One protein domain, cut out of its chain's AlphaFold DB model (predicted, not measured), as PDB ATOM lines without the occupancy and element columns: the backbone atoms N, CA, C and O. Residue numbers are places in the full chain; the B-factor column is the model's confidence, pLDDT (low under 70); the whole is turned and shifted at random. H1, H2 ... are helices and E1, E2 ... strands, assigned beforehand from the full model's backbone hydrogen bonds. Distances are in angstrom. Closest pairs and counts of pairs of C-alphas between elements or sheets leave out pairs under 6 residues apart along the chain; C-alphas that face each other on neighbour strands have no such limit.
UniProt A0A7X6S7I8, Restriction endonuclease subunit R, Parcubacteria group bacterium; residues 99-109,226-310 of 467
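AT A GLANCE: This is residues 99 to 109 and 226 to 310 of the 467 residues of the protein "Restriction endonuclease subunit R" of Parcubacteria group bacterium (UniProt A0A7X6S7I8). A three-stranded sheet has H1 over one face, two layers, and from this body H2 and H3 run out and back as an arm whose tip, residues 262 to 268, stands free. The 96 printed residues, mixed in class, hold H1, H2, H3, E1, E2, E3 in chain order; the sheet E1 E2 E3 is a meander, each strand the antiparallel neighbour of the one before. It is only just compact, close to loose: radius of gyration of the C-alphas 14.8 A, spans 43 by 35 by 23 A.

IN THESE COORDINATES: E1 is residues 281 to 284, E2 287 to 292, E3 302 to 305, ending at C-alpha (91.615, 190.116, 158.060). H1, 237 to 248, begins at C-alpha (79.588, 190.758, 170.203); H2 is 250 to 260; H3, 266 to 279, is 19.9 A from first to last C-alpha.

HOW THE PARTS SIT: Hairpin E1 and E2 has N 282 and O 289 at 3.0 A; hairpin E2 and E3 has N 290 and O 304 at 2.8 A. H1 is on the sheet, height 9.3 A, along E2 at 9 degrees on the local plane; their closest C-alphas, Ile 244 and Ile 291, are 6.5 A apart. H3 touches H1 at a steep tilt of 52 degrees, closest C-alphas Lys 243 and Ala 279, 5.9 A. H2 and H3 are close but not clearly touching, closest C-alphas Leu 257 and Phe 269, 8.0 A. In H1, H2 and H3 every O i to N i+4 pair is within hydrogen-bond range.

THE WHOLE: The farthest C-alphas, Lys 263 and Lys 309, are 43.9 A apart. Residues 110 to 225 are not printed, a 16.4 A gap between C-alphas 109 and 226. No link is long. Confidence is low at 25 residues, among them 260 to 279.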
ATOM      1  N   GLY A  99      88.522 186.068 174.458       85.44
ATOM      2  CA  GLY A  99      89.525 185.045 174.761       85.44
ATOM      3  C   GLY A  99      88.949 183.662 175.058       85.44
ATOM      4  O   GLY A  99      89.435 182.677 174.519       85.44
ATOM      5  N   ASP A 100      87.850 183.593 175.814       88.00
ATOM      6  CA  ASP A 100      87.197 182.327 176.192       88.00
ATOM      7  C   ASP A 100      86.580 181.564 174.999       88.00
ATOM      8  O   ASP A 100      86.248 180.379 175.106       88.00
ATOM      9  N   ALA A 101      86.386 182.236 173.859       91.31
ATOM     10  CA  ALA A 101      85.892 181.606 172.638       91.31
ATOM     11  C   ALA A 101      86.992 180.808 171.914       91.31
ATOM     12  O   ALA A 101      86.680 179.883 171.159       91.31
ATOM     13  N   PHE A 102      88.262 181.117 172.184       93.25
ATOM     14  CA  PHE A 102      89.421 180.406 171.660       93.25
ATOM     15  C   PHE A 102      89.829 179.264 172.592       93.25
ATOM     16  O   PHE A 102      89.574 179.285 173.795       93.25
ATOM     17  N   ILE A 103      90.485 178.250 172.035       92.62
ATOM     18  CA  ILE A 103      91.085 177.158 172.802       92.62
ATOM     19  C   ILE A 103      92.491 176.863 172.334       92.62
ATOM     20  O   ILE A 103      92.802 176.982 171.150       92.62
ATOM     21  N   LEU A 104      93.311 176.369 173.258       92.75
ATOM     22  CA  LEU A 104      94.506 175.629 172.886       92.75
ATOM     23  C   LEU A 104      94.104 174.417 172.051       92.75
ATOM     24  O   LEU A 104      93.169 173.688 172.398       92.75
ATOM     25  N   ASN A 105      94.820 174.203 170.954       88.06
ATOM     26  CA  ASN A 105      94.594 173.057 170.098       88.06
ATOM     27  C   ASN A 105      94.837 171.768 170.908       88.06
ATOM     28  O   ASN A 105      95.924 171.605 171.469       88.06
ATOM     29  N   PRO A 106      93.871 170.833 170.981       87.62
ATOM     30  CA  PRO A 106      94.057 169.574 171.699       87.62
ATOM     31  C   PRO A 106      95.272 168.764 171.226       87.62
ATOM     32  O   PRO A 106      95.878 168.055 172.027       87.62
ATOM     33  N   GLU A 107      95.665 168.880 169.952       82.81
ATOM     34  CA  GLU A 107      96.888 168.246 169.445       82.81
ATOM     35  C   GLU A 107      98.153 168.873 170.054       82.81
ATOM     36  O   GLU A 107      99.100 168.154 170.359       82.81
ATOM     37  N   ALA A 108      98.155 170.180 170.350       88.12
ATOM     38  CA  ALA A 108      99.301 170.866 170.958       88.12
ATOM     39  C   ALA A 108      99.668 170.267 172.323       88.12
ATOM     40  O   ALA A 108     100.833 170.232 172.704       88.12
ATOM     41  N   GLN A 109      98.671 169.753 173.049       86.50
ATOM     42  CA  GLN A 109      98.854 169.151 174.370       86.50
ATOM     43  C   GLN A 109      99.485 167.753 174.313       86.50
ATOM     44  O   GLN A 109     100.032 167.288 175.316       86.50
ATOM     45  N   PHE A 226      95.924 185.221 172.128       93.69
ATOM     46  CA  PHE A 226      94.582 184.768 171.754       93.69
ATOM     47  C   PHE A 226      93.578 184.840 172.922       93.69
ATOM     48  O   PHE A 226      92.407 185.143 172.711       93.69
ATOM     49  N   GLU A 227      94.032 184.674 174.170       92.19
ATOM     50  CA  GLU A 227      93.198 184.800 175.382       92.19
ATOM     51  C   GLU A 227      92.829 186.257 175.709       92.19
ATOM     52  O   GLU A 227      91.969 186.539 176.550       92.19
ATOM     53  N   LYS A 228      93.509 187.214 175.070       90.50
ATOM     54  CA  LYS A 228      93.359 188.655 175.311       90.50
ATOM     55  C   LYS A 228      92.762 189.392 174.111       90.50
ATOM     56  O   LYS A 228      92.766 190.627 174.106       90.50
ATOM     57  N   VAL A 229      92.218 188.658 173.138       90.31
ATOM     58  CA  VAL A 229      91.453 189.219 172.019       90.31
ATOM     59  C   VAL A 229      90.202 189.901 172.567       90.31
ATOM     60  O   VAL A 229      89.392 189.305 173.272       90.31
ATOM     61  N   ARG A 230      90.024 191.177 172.245       88.81
ATOM     62  CA  ARG A 230      88.908 192.019 172.669       88.81
ATOM     63  C   ARG A 230      88.176 192.546 171.457       88.81
ATOM     64  O   ARG A 230      88.792 192.970 170.483       88.81
ATOM     65  N   PHE A 231      86.859 192.586 171.579       86.94
ATOM     66  CA  PHE A 231      85.968 193.155 170.587       86.94
ATOM     67  C   PHE A 231      85.399 194.466 171.113       86.94
ATOM     68  O   PHE A 231      84.700 194.472 172.126       86.94
ATOM     69  N   THR A 232      85.731 195.585 170.470       80.38
ATOM     70  CA  THR A 232      85.355 196.925 170.960       80.38
ATOM     71  C   THR A 232      83.904 197.312 170.688       80.38
ATOM     72  O   THR A 232      83.449 198.306 171.240       80.38
ATOM     73  N   ASP A 233      83.168 196.568 169.859       70.19
ATOM     74  CA  ASP A 233      81.758 196.858 169.584       70.19
ATOM     75  C   ASP A 233      80.815 196.053 170.500       70.19
ATOM     76  O   ASP A 233      80.983 194.858 170.720       70.19
ATOM     77  N   GLY A 234      79.821 196.708 171.096       65.50
ATOM     78  CA  GLY A 234      78.932 196.055 172.062       65.50
ATOM     79  C   GLY A 234      77.821 195.221 171.419       65.50
ATOM     80  O   GLY A 234      77.389 194.229 172.014       65.50
ATOM     81  N   GLU A 235      77.366 195.621 170.227       75.50
ATOM     82  CA  GLU A 235      76.134 195.131 169.599       75.50
ATOM     83  C   GLU A 235      76.341 193.802 168.872       75.50
ATOM     84  O   GLU A 235      75.577 192.859 169.077       75.50
ATOM     85  N   LYS A 236      77.411 193.682 168.076       83.56
ATOM     86  CA  LYS A 236      77.707 192.452 167.320       83.56
ATOM     87  C   LYS A 236      78.512 191.408 168.093       83.56
ATOM     88  O   LYS A 236      78.908 190.394 167.523       83.56
ATOM     89  N   TYR A 237      78.748 191.630 169.385       86.12
ATOM     90  CA  TYR A 237      79.588 190.758 170.203       86.12
ATOM     91  C   TYR A 237      79.101 189.299 170.224       86.12
ATOM     92  O   TYR A 237      79.887 188.383 170.006       86.12
ATOM     93  N   GLU A 238      77.803 189.075 170.440       87.50
ATOM     94  CA  GLU A 238      77.253 187.712 170.457       87.50
ATOM     95  C   GLU A 238      77.296 187.065 169.063       87.50
ATOM     96  O   GLU A 238      77.489 185.858 168.945       87.50
ATOM     97  N   GLU A 239      77.177 187.859 167.991       89.31
ATOM     98  CA  GLU A 239      77.276 187.357 166.617       89.31
ATOM     99  C   GLU A 239      78.688 186.845 166.317       89.31
ATOM    100  O   GLU A 239      78.841 185.714 165.848       89.31
ATOM    101  N   ILE A 240      79.715 187.656 166.594       89.81
ATOM    102  CA  ILE A 240      81.105 187.260 166.347       89.81
ATOM    103  C   ILE A 240      81.514 186.102 167.256       89.81
ATOM    104  O   ILE A 240      82.115 185.144 166.775       89.81
ATOM    105  N   LYS A 241      81.123 186.134 168.536       91.25
ATOM    106  CA  LYS A 241      81.402 185.049 169.479       91.25
ATOM    107  C   LYS A 241      80.809 183.728 168.986       91.25
ATOM    108  O   LYS A 241      81.525 182.733 168.917       91.25
ATOM    109  N   ARG A 242      79.544 183.737 168.549       89.75
ATOM    110  CA  ARG A 242      78.890 182.555 167.973       89.75
ATOM    111  C   ARG A 242      79.628 182.042 166.736       89.75
ATOM    112  O   ARG A 242      79.833 180.841 166.624       89.75
ATOM    113  N   LYS A 243      80.061 182.920 165.824       90.31
ATOM    114  CA  LYS A 243      80.832 182.505 164.636       90.31
ATOM    115  C   LYS A 243      82.175 181.867 165.004       90.31
ATOM    116  O   LYS A 243      82.549 180.853 164.422       90.31
ATOM    117  N   ILE A 244      82.874 182.409 166.006       90.94
ATOM    118  CA  ILE A 244      84.112 181.818 166.540       90.94
ATOM    119  C   ILE A 244      83.838 180.419 167.103       90.94
ATOM    120  O   ILE A 244      84.545 179.471 166.763       90.94
ATOM    121  N   GLU A 245      82.785 180.262 167.906       90.06
ATOM    122  CA  GLU A 245      82.376 178.969 168.472       90.06
ATOM    123  C   GLU A 245      81.945 177.959 167.389       90.06
ATOM    124  O   GLU A 245      82.252 176.770 167.488       90.06
ATOM    125  N   GLU A 246      81.276 178.410 166.325       86.81
ATOM    126  CA  GLU A 246      80.881 177.567 165.191       86.81
ATOM    127  C   GLU A 246      82.093 177.008 164.434       86.81
ATOM    128  O   GLU A 246      82.114 175.813 164.133       86.81
ATOM    129  N   VAL A 247      83.109 177.838 164.170       86.12
ATOM    130  CA  VAL A 247      84.356 177.406 163.514       86.12
ATOM    131  C   VAL A 247      85.214 176.560 164.453       86.12
ATOM    132  O   VAL A 247      85.829 175.588 164.021       86.12
ATOM    133  N   ARG A 248      85.235 176.862 165.754       85.69
ATOM    134  CA  ARG A 248      85.940 176.049 166.758       85.69
ATOM    135  C   ARG A 248      85.444 174.603 166.773       85.69
ATOM    136  O   ARG A 248      86.253 173.681 166.817       85.69
ATOM    137  N   ASN A 249      84.129 174.404 166.704       82.12
ATOM    138  CA  ASN A 249      83.504 173.078 166.725       82.12
ATOM    139  C   ASN A 249      83.484 172.397 165.339       82.12
ATOM    140  O   ASN A 249      82.790 171.395 165.142       82.12
ATOM    141  N   TYR A 250      84.247 172.923 164.372       75.06
ATOM    142  CA  TYR A 250      84.327 172.401 163.009       75.06
ATOM    143  C   TYR A 250      84.670 170.900 162.934       75.06
ATOM    144  O   TYR A 250      83.940 170.185 162.249       75.06
ATOM    145  N   PRO A 251      85.672 170.355 163.657       71.38
ATOM    146  CA  PRO A 251      86.018 168.932 163.550       71.38
ATOM    147  C   PRO A 251      84.909 167.990 164.017       71.38
ATOM    148  O   PRO A 251      84.763 166.886 163.495       71.38
ATOM    149  N   GLU A 252      84.144 168.399 165.028       76.94
ATOM    150  CA  GLU A 252      83.042 167.608 165.572       76.94
ATOM    151  C   GLU A 252      81.871 167.594 164.593       76.94
ATOM    152  O   GLU A 252      81.381 166.519 164.240       76.94
ATOM    153  N   ARG A 253      81.511 168.769 164.057       71.25
ATOM    154  CA  ARG A 253      80.497 168.891 163.004       71.25
ATOM    155  C   ARG A 253      80.899 168.134 161.742       71.25
ATOM    156  O   ARG A 253      80.074 167.412 161.198       71.25
ATOM    157  N   GLN A 254      82.157 168.218 161.312       67.56
ATOM    158  CA  GLN A 254      82.645 167.481 160.145       67.56
ATOM    159  C   GLN A 254      82.517 165.966 160.342       67.56
ATOM    160  O   GLN A 254      81.988 165.284 159.473       67.56
ATOM    161  N   LYS A 255      82.883 165.430 161.514       70.69
ATOM    162  CA  LYS A 255      82.691 164.001 161.827       70.69
ATOM    163  C   LYS A 255      81.219 163.580 161.810       70.69
ATOM    164  O   LYS A 255      80.913 162.446 161.442       70.69
ATOM    165  N   GLU A 256      80.306 164.443 162.247       72.31
ATOM    166  CA  GLU A 256      78.865 164.184 162.160       72.31
ATOM    167  C   GLU A 256      78.373 164.191 160.711       72.31
ATOM    168  O   GLU A 256      77.637 163.284 160.317       72.31
ATOM    169  N   LEU A 257      78.824 165.156 159.910       66.94
ATOM    170  CA  LEU A 257      78.512 165.259 158.485       66.94
ATOM    171  C   LEU A 257      79.054 164.069 157.702       66.94
ATOM    172  O   LEU A 257      78.324 163.498 156.902       66.94
ATOM    173  N   ASP A 258      80.280 163.636 157.980       68.12
ATOM    174  CA  ASP A 258      80.906 162.481 157.338       68.12
ATOM    175  C   ASP A 258      80.183 161.174 157.707       68.12
ATOM    176  O   ASP A 258      80.003 160.298 156.864       68.12
ATOM    177  N   LYS A 259      79.672 161.039 158.942       73.75
ATOM    178  CA  LYS A 259      78.788 159.914 159.328       73.75
ATOM    179  C   LYS A 259      77.441 159.939 158.602       73.75
ATOM    180  O   LYS A 259      76.798 158.893 158.450       73.75
ATOM    181  N   GLN A 260      76.972 161.128 158.240       65.56
ATOM    182  CA  GLN A 260      75.748 161.337 157.470       65.56
ATOM    183  C   GLN A 260      76.000 161.305 155.954       65.56
ATOM    184  O   GLN A 260      75.058 161.146 155.172       65.56
ATOM    185  N   TYR A 261      77.258 161.392 155.525       53.19
ATOM    186  CA  TYR A 261      77.665 161.332 154.132       53.19
ATOM    187  C   TYR A 261      77.300 159.969 153.535       53.19
ATOM    188  O   TYR A 261      77.502 158.917 154.141       53.19
ATOM    189  N   GLY A 262      76.661 159.991 152.364       58.84
ATOM    190  CA  GLY A 262      76.038 158.813 151.751       58.84
ATOM    191  C   GLY A 262      74.601 158.517 152.211       58.84
ATOM    192  O   GLY A 262      73.924 157.733 151.551       58.84
ATOM    193  N   LYS A 263      74.097 159.162 153.280       60.69
ATOM    194  CA  LYS A 263      72.686 159.079 153.726       60.69
ATOM    195  C   LYS A 263      71.833 160.288 153.313       60.69
ATOM    196  O   LYS A 263      70.612 160.176 153.297       60.69
ATOM    197  N   ILE A 264      72.457 161.420 152.980       57.31
ATOM    198  CA  ILE A 264      71.800 162.688 152.610       57.31
ATOM    199  C   ILE A 264      72.048 162.991 151.117       57.31
ATOM    200  O   ILE A 264      73.139 162.694 150.617       57.31
ATOM    201  N   PRO A 265      71.089 163.587 150.376       59.91
ATOM    202  CA  PRO A 265      71.305 164.044 149.004       59.91
ATOM    203  C   PRO A 265      72.513 164.984 148.860       59.91
ATOM    204  O   PRO A 265      72.665 165.949 149.609       59.91
ATOM    205  N   ARG A 266      73.329 164.770 147.819       46.91
ATOM    206  CA  ARG A 266      74.543 165.558 147.509       46.91
ATOM    207  C   ARG A 266      74.324 167.080 147.529       46.91
ATOM    208  O   ARG A 266      75.172 167.818 148.008       46.91
ATOM    209  N   LYS A 267      73.154 167.540 147.074       48.84
ATOM    210  CA  LYS A 267      72.779 168.963 147.034       48.84
ATOM    211  C   LYS A 267      72.530 169.570 148.424       48.84
ATOM    212  O   LYS A 267      72.707 170.769 148.600       48.84
ATOM    213  N   GLU A 268      72.092 168.775 149.399       56.31
ATOM    214  CA  GLU A 268      71.970 169.209 150.799       56.31
ATOM    215  C   GLU A 268      73.328 169.212 151.499       56.31
ATOM    216  O   GLU A 268      73.619 170.142 152.244       56.31
ATOM    217  N   PHE A 269      74.190 168.247 151.178       49.62
ATOM    218  CA  PHE A 269      75.567 168.208 151.664       49.62
ATOM    219  C   PHE A 269      76.391 169.417 151.177       49.62
ATOM    220  O   PHE A 269      76.999 170.119 151.978       49.62
ATOM    221  N   GLU A 270      76.333 169.737 149.878       45.75
ATOM    222  CA  GLU A 270      76.991 170.918 149.287       45.75
ATOM    223  C   GLU A 270      76.454 172.245 149.871       45.75
ATOM    224  O   GLU A 270      77.214 173.196 150.073       45.75
ATOM    225  N   LYS A 271      75.157 172.314 150.215       51.09
ATOM    226  CA  LYS A 271      74.567 173.464 150.930       51.09
ATOM    227  C   LYS A 271      75.094 173.602 152.357       51.09
ATOM    228  O   LYS A 271      75.332 174.715 152.806       51.09
ATOM    229  N   GLN A 272      75.259 172.495 153.076       54.12
ATOM    230  CA  GLN A 272      75.834 172.527 154.418       54.12
ATOM    231  C   GLN A 272      77.302 172.975 154.355       54.12
ATOM    232  O   GLN A 272      77.678 173.882 155.085       54.12
ATOM    233  N   MET A 273      78.081 172.460 153.398       49.91
ATOM    234  CA  MET A 273      79.482 172.846 153.166       49.91
ATOM    235  C   MET A 273      79.659 174.344 152.861       49.91
ATOM    236  O   MET A 273      80.484 175.008 153.483       49.91
ATOM    237  N   THR A 274      78.811 174.908 151.997       50.38
ATOM    238  CA  THR A 274      78.806 176.354 151.697       50.38
ATOM    239  C   THR A 274      78.355 177.219 152.878       50.38
ATOM    240  O   THR A 274      78.898 178.304 153.082       50.38
ATOM    241  N   LEU A 275      77.410 176.752 153.701       50.28
ATOM    242  CA  LEU A 275      77.036 177.428 154.951       50.28
ATOM    243  C   LEU A 275      78.187 177.423 155.976       50.28
ATOM    244  O   LEU A 275      78.313 178.384 156.733       50.28
ATOM    245  N   PHE A 276      79.049 176.400 155.984       57.47
ATOM    246  CA  PHE A 276      80.231 176.350 156.857       57.47
ATOM    247  C   PHE A 276      81.321 177.332 156.435       57.47
ATOM    248  O   PHE A 276      81.845 178.052 157.282       57.47
ATOM    249  N   GLU A 277      81.619 177.424 155.139       57.34
ATOM    250  CA  GLU A 277      82.541 178.444 154.618       57.34
ATOM    251  C   GLU A 277      82.026 179.866 154.907       57.34
ATOM    252  O   GLU A 277      82.803 180.770 155.209       57.34
ATOM    253  N   GLN A 278      80.703 180.065 154.886       57.19
ATOM    254  CA  GLN A 278      80.068 181.336 155.248       57.19
ATOM    255  C   GLN A 278      80.083 181.626 156.756       57.19
ATOM    256  O   GLN A 278      80.161 182.796 157.132       57.19
ATOM    257  N   ALA A 279      80.038 180.603 157.617       61.75
ATOM    258  CA  ALA A 279      80.068 180.759 159.076       61.75
ATOM    259  C   ALA A 279      81.371 181.410 159.570       61.75
ATOM    260  O   ALA A 279      81.362 182.152 160.552       61.75
ATOM    261  N   GLY A 280      82.472 181.199 158.841       72.75
ATOM    262  CA  GLY A 280      83.756 181.838 159.118       72.75
ATOM    263  C   GLY A 280      83.816 183.326 158.758       72.75
ATOM    264  O   GLY A 280      84.685 184.031 159.261       72.75
ATOM    265  N   ASN A 281      82.908 183.853 157.935       82.19
ATOM    266  CA  ASN A 281      82.992 185.239 157.472       82.19
ATOM    267  C   ASN A 281      82.250 186.197 158.413       82.19
ATOM    268  O   ASN A 281      81.074 186.008 158.748       82.19
ATOM    269  N   PHE A 282      82.905 187.286 158.806       83.50
ATOM    270  CA  PHE A 282      82.287 188.357 159.584       83.50
ATOM    271  C   PHE A 282      82.620 189.724 158.989       83.50
ATOM    272  O   PHE A 282      83.754 189.998 158.606       83.50
ATOM    273  N   GLU A 283      81.606 190.585 158.916       82.25
ATOM    274  CA  GLU A 283      81.722 191.924 158.353       82.25
ATOM    275  C   GLU A 283      81.083 192.957 159.283       82.25
ATOM    276  O   GLU A 283      79.934 192.839 159.737       82.25
ATOM    277  N   MET A 284      81.833 194.021 159.544       77.50
ATOM    278  CA  MET A 284      81.362 195.164 160.306       77.50
ATOM    279  C   MET A 284      82.046 196.430 159.800       77.50
ATOM    280  O   MET A 284      83.245 196.420 159.571       77.50
ATOM    281  N   LYS A 285      81.299 197.532 159.631       76.00
ATOM    282  CA  LYS A 285      81.845 198.828 159.171       76.00
ATOM    283  C   LYS A 285      82.682 198.716 157.875       76.00
ATOM    284  O   LYS A 285      83.711 199.371 157.751       76.00
ATOM    285  N   ASN A 286      82.246 197.880 156.923       79.25
ATOM    286  CA  ASN A 286      82.957 197.555 155.671       79.25
ATOM    287  C   ASN A 286      84.359 196.941 155.868       79.25
ATOM    288  O   ASN A 286      85.169 196.928 154.943       79.25
ATOM    289  N   GLN A 287      84.654 196.449 157.069       83.81
ATOM    290  CA  GLN A 287      85.874 195.737 157.419       83.81
ATOM    291  C   GLN A 287      85.527 194.260 157.617       83.81
ATOM    292  O   GLN A 287      84.653 193.912 158.425       83.81
ATOM    293  N   LYS A 288      86.208 193.392 156.871       88.25
ATOM    294  CA  LYS A 288      85.897 191.963 156.798       88.25
ATOM    295  C   LYS A 288      87.001 191.125 157.423       88.25
ATOM    296  O   LYS A 288      88.185 191.417 157.259       88.25
ATOM    297  N   ILE A 289      86.596 190.073 158.121       91.31
ATOM    298  CA  ILE A 289      87.485 189.060 158.687       91.31
ATOM    299  C   ILE A 289      87.003 187.663 158.296       91.31
ATOM    300  O   ILE A 289      85.800 187.419 158.151       91.31
ATOM    301  N   LYS A 290      87.960 186.743 158.205       90.56
ATOM    302  CA  LYS A 290      87.745 185.300 158.142       90.56
ATOM    303  C   LYS A 290      88.182 184.667 159.451       90.56
ATOM    304  O   LYS A 290      89.316 184.833 159.893       90.56
ATOM    305  N   ILE A 291      87.286 183.899 160.039       91.69
ATOM    306  CA  ILE A 291      87.535 182.999 161.151       91.69
ATOM    307  C   ILE A 291      87.807 181.636 160.521       91.69
ATOM    308  O   ILE A 291      86.923 181.028 159.918       91.69
ATOM    309  N   LYS A 292      89.054 181.183 160.618       87.44
ATOM    310  CA  LYS A 292      89.559 179.981 159.960       87.44
ATOM    311  C   LYS A 292      89.854 178.887 160.979       87.44
ATOM    312  O   LYS A 292      90.388 179.150 162.059       87.44
ATOM    313  N   TYR A 293      89.552 177.648 160.610       86.50
ATOM    314  CA  TYR A 293      90.017 176.471 161.333       86.50
ATOM    315  C   TYR A 293      91.315 175.972 160.686       86.50
ATOM    316  O   TYR A 293      91.285 175.419 159.590       86.50
ATOM    317  N   LEU A 294      92.455 176.160 161.357       85.31
ATOM    318  CA  LEU A 294      93.766 175.704 160.883       85.31
ATOM    319  C   LEU A 294      94.252 174.548 161.762       85.31
ATOM    320  O   LEU A 294      94.717 174.768 162.875       85.31
ATOM    321  N   ALA A 295      94.139 173.310 161.272       81.88
ATOM    322  CA  ALA A 295      94.312 172.096 162.080       81.88
ATOM    323  C   ALA A 295      95.656 172.003 162.827       81.88
ATOM    324  O   ALA A 295      95.696 171.506 163.951       81.88
ATOM    325  N   ASN A 296      96.736 172.505 162.224       86.56
ATOM    326  CA  ASN A 296      98.090 172.479 162.781       86.56
ATOM    327  C   ASN A 296      98.473 173.786 163.495       86.56
ATOM    328  O   ASN A 296      99.652 174.012 163.749       86.56
ATOM    329  N   HIS A 297      97.514 174.656 163.817       93.38
ATOM    330  CA  HIS A 297      97.782 175.887 164.557       93.38
ATOM    331  C   HIS A 297      97.705 175.673 166.080       93.38
ATOM    332  O   HIS A 297      96.890 174.881 166.547       93.38
ATOM    333  N   TYR A 298      98.528 176.375 166.863       95.50
ATOM    334  CA  TYR A 298      98.656 176.206 168.321       95.50
ATOM    335  C   TYR A 298      97.363 176.490 169.101       95.50
ATOM    336  O   TYR A 298      97.048 175.792 170.067       95.50
ATOM    337  N   TYR A 299      96.582 177.471 168.656       94.19
ATOM    338  CA  TYR A 299      95.249 177.765 169.181       94.19
ATOM    339  C   TYR A 299      94.218 177.816 168.052       94.19
ATOM    340  O   TYR A 299      94.555 178.051 166.889       94.19
ATOM    341  N   LEU A 300      92.955 177.599 168.404       90.19
ATOM    342  CA  LEU A 300      91.834 177.515 167.477       90.19
ATOM    343  C   LEU A 300      90.660 178.377 167.964       90.19
ATOM    344  O   LEU A 300      90.367 178.371 169.163       90.19
ATOM    345  N   PRO A 301      89.923 179.039 167.058       92.50
ATOM    346  CA  PRO A 301      90.231 179.252 165.638       92.50
ATOM    347  C   PRO A 301      91.232 180.407 165.435       92.50
ATOM    348  O   PRO A 301      91.625 181.078 166.385       92.50
ATOM    349  N   VAL A 302      91.629 180.669 164.188       91.38
ATOM    350  CA  VAL A 302      92.491 181.806 163.822       91.38
ATOM    351  C   VAL A 302      91.660 182.867 163.111       91.38
ATOM    352  O   VAL A 302      90.869 182.546 162.229       91.38
ATOM    353  N   ILE A 303      91.835 184.137 163.478       93.31
ATOM    354  CA  ILE A 303      91.166 185.262 162.812       93.31
ATOM    355  C   ILE A 303      92.160 185.967 161.894       93.31
ATOM    356  O   ILE A 303      93.211 186.421 162.347       93.31
ATOM    357  N   VAL A 304      91.789 186.079 160.620       91.38
ATOM    358  CA  VAL A 304      92.566 186.711 159.548       91.38
ATOM    359  C   VAL A 304      91.738 187.838 158.935       91.38
ATOM    360  O   VAL A 304      90.556 187.642 158.647       91.38
ATOM    361  N   SER A 305      92.312 189.022 158.742       89.94
ATOM    362  CA  SER A 305      91.615 190.116 158.060       89.94
ATOM    363  C   SER A 305      91.571 189.910 156.542       89.94
ATOM    364  O   SER A 305      92.490 189.362 155.948       89.94
ATOM    365  N   GLU A 306      90.497 190.379 155.901       84.50
ATOM    366  CA  GLU A 306      90.447 190.564 154.437       84.50
ATOM    367  C   GLU A 306      90.708 192.025 154.031       84.50
ATOM    368  O   GLU A 306      90.891 192.336 152.857       84.50
ATOM    369  N   THR A 307      90.670 192.946 154.996       80.00
ATOM    370  CA  THR A 307      90.888 194.382 154.791       80.00
ATOM    371  C   THR A 307      92.077 194.855 155.623       80.00
ATOM    372  O   THR A 307      92.211 194.434 156.771       80.00
ATOM    373  N   GLU A 308      92.886 195.777 155.088       68.31
ATOM    374  CA  GLU A 308      94.158 196.248 155.686       68.31
ATOM    375  C   GLU A 308      94.031 196.818 157.113       68.31
ATOM    376  O   GLU A 308      95.015 196.942 157.839       68.31
ATOM    377  N   LYS A 309      92.832 197.243 157.532       73.88
ATOM    378  CA  LYS A 309      92.613 197.855 158.848       73.88
ATOM    379  C   LYS A 309      91.364 197.294 159.500       73.88
ATOM    380  O   LYS A 309      90.258 197.607 159.073       73.88
ATOM    381  N   ILE A 310      91.567 196.508 160.555       80.44
ATOM    382  CA  ILE A 310      90.522 196.087 161.488       80.44
ATOM    383  C   ILE A 310      90.676 196.915 162.760       80.44
ATOM    384  O   ILE A 310      91.689 196.803 163.447       80.44
TER     385      ILE A 310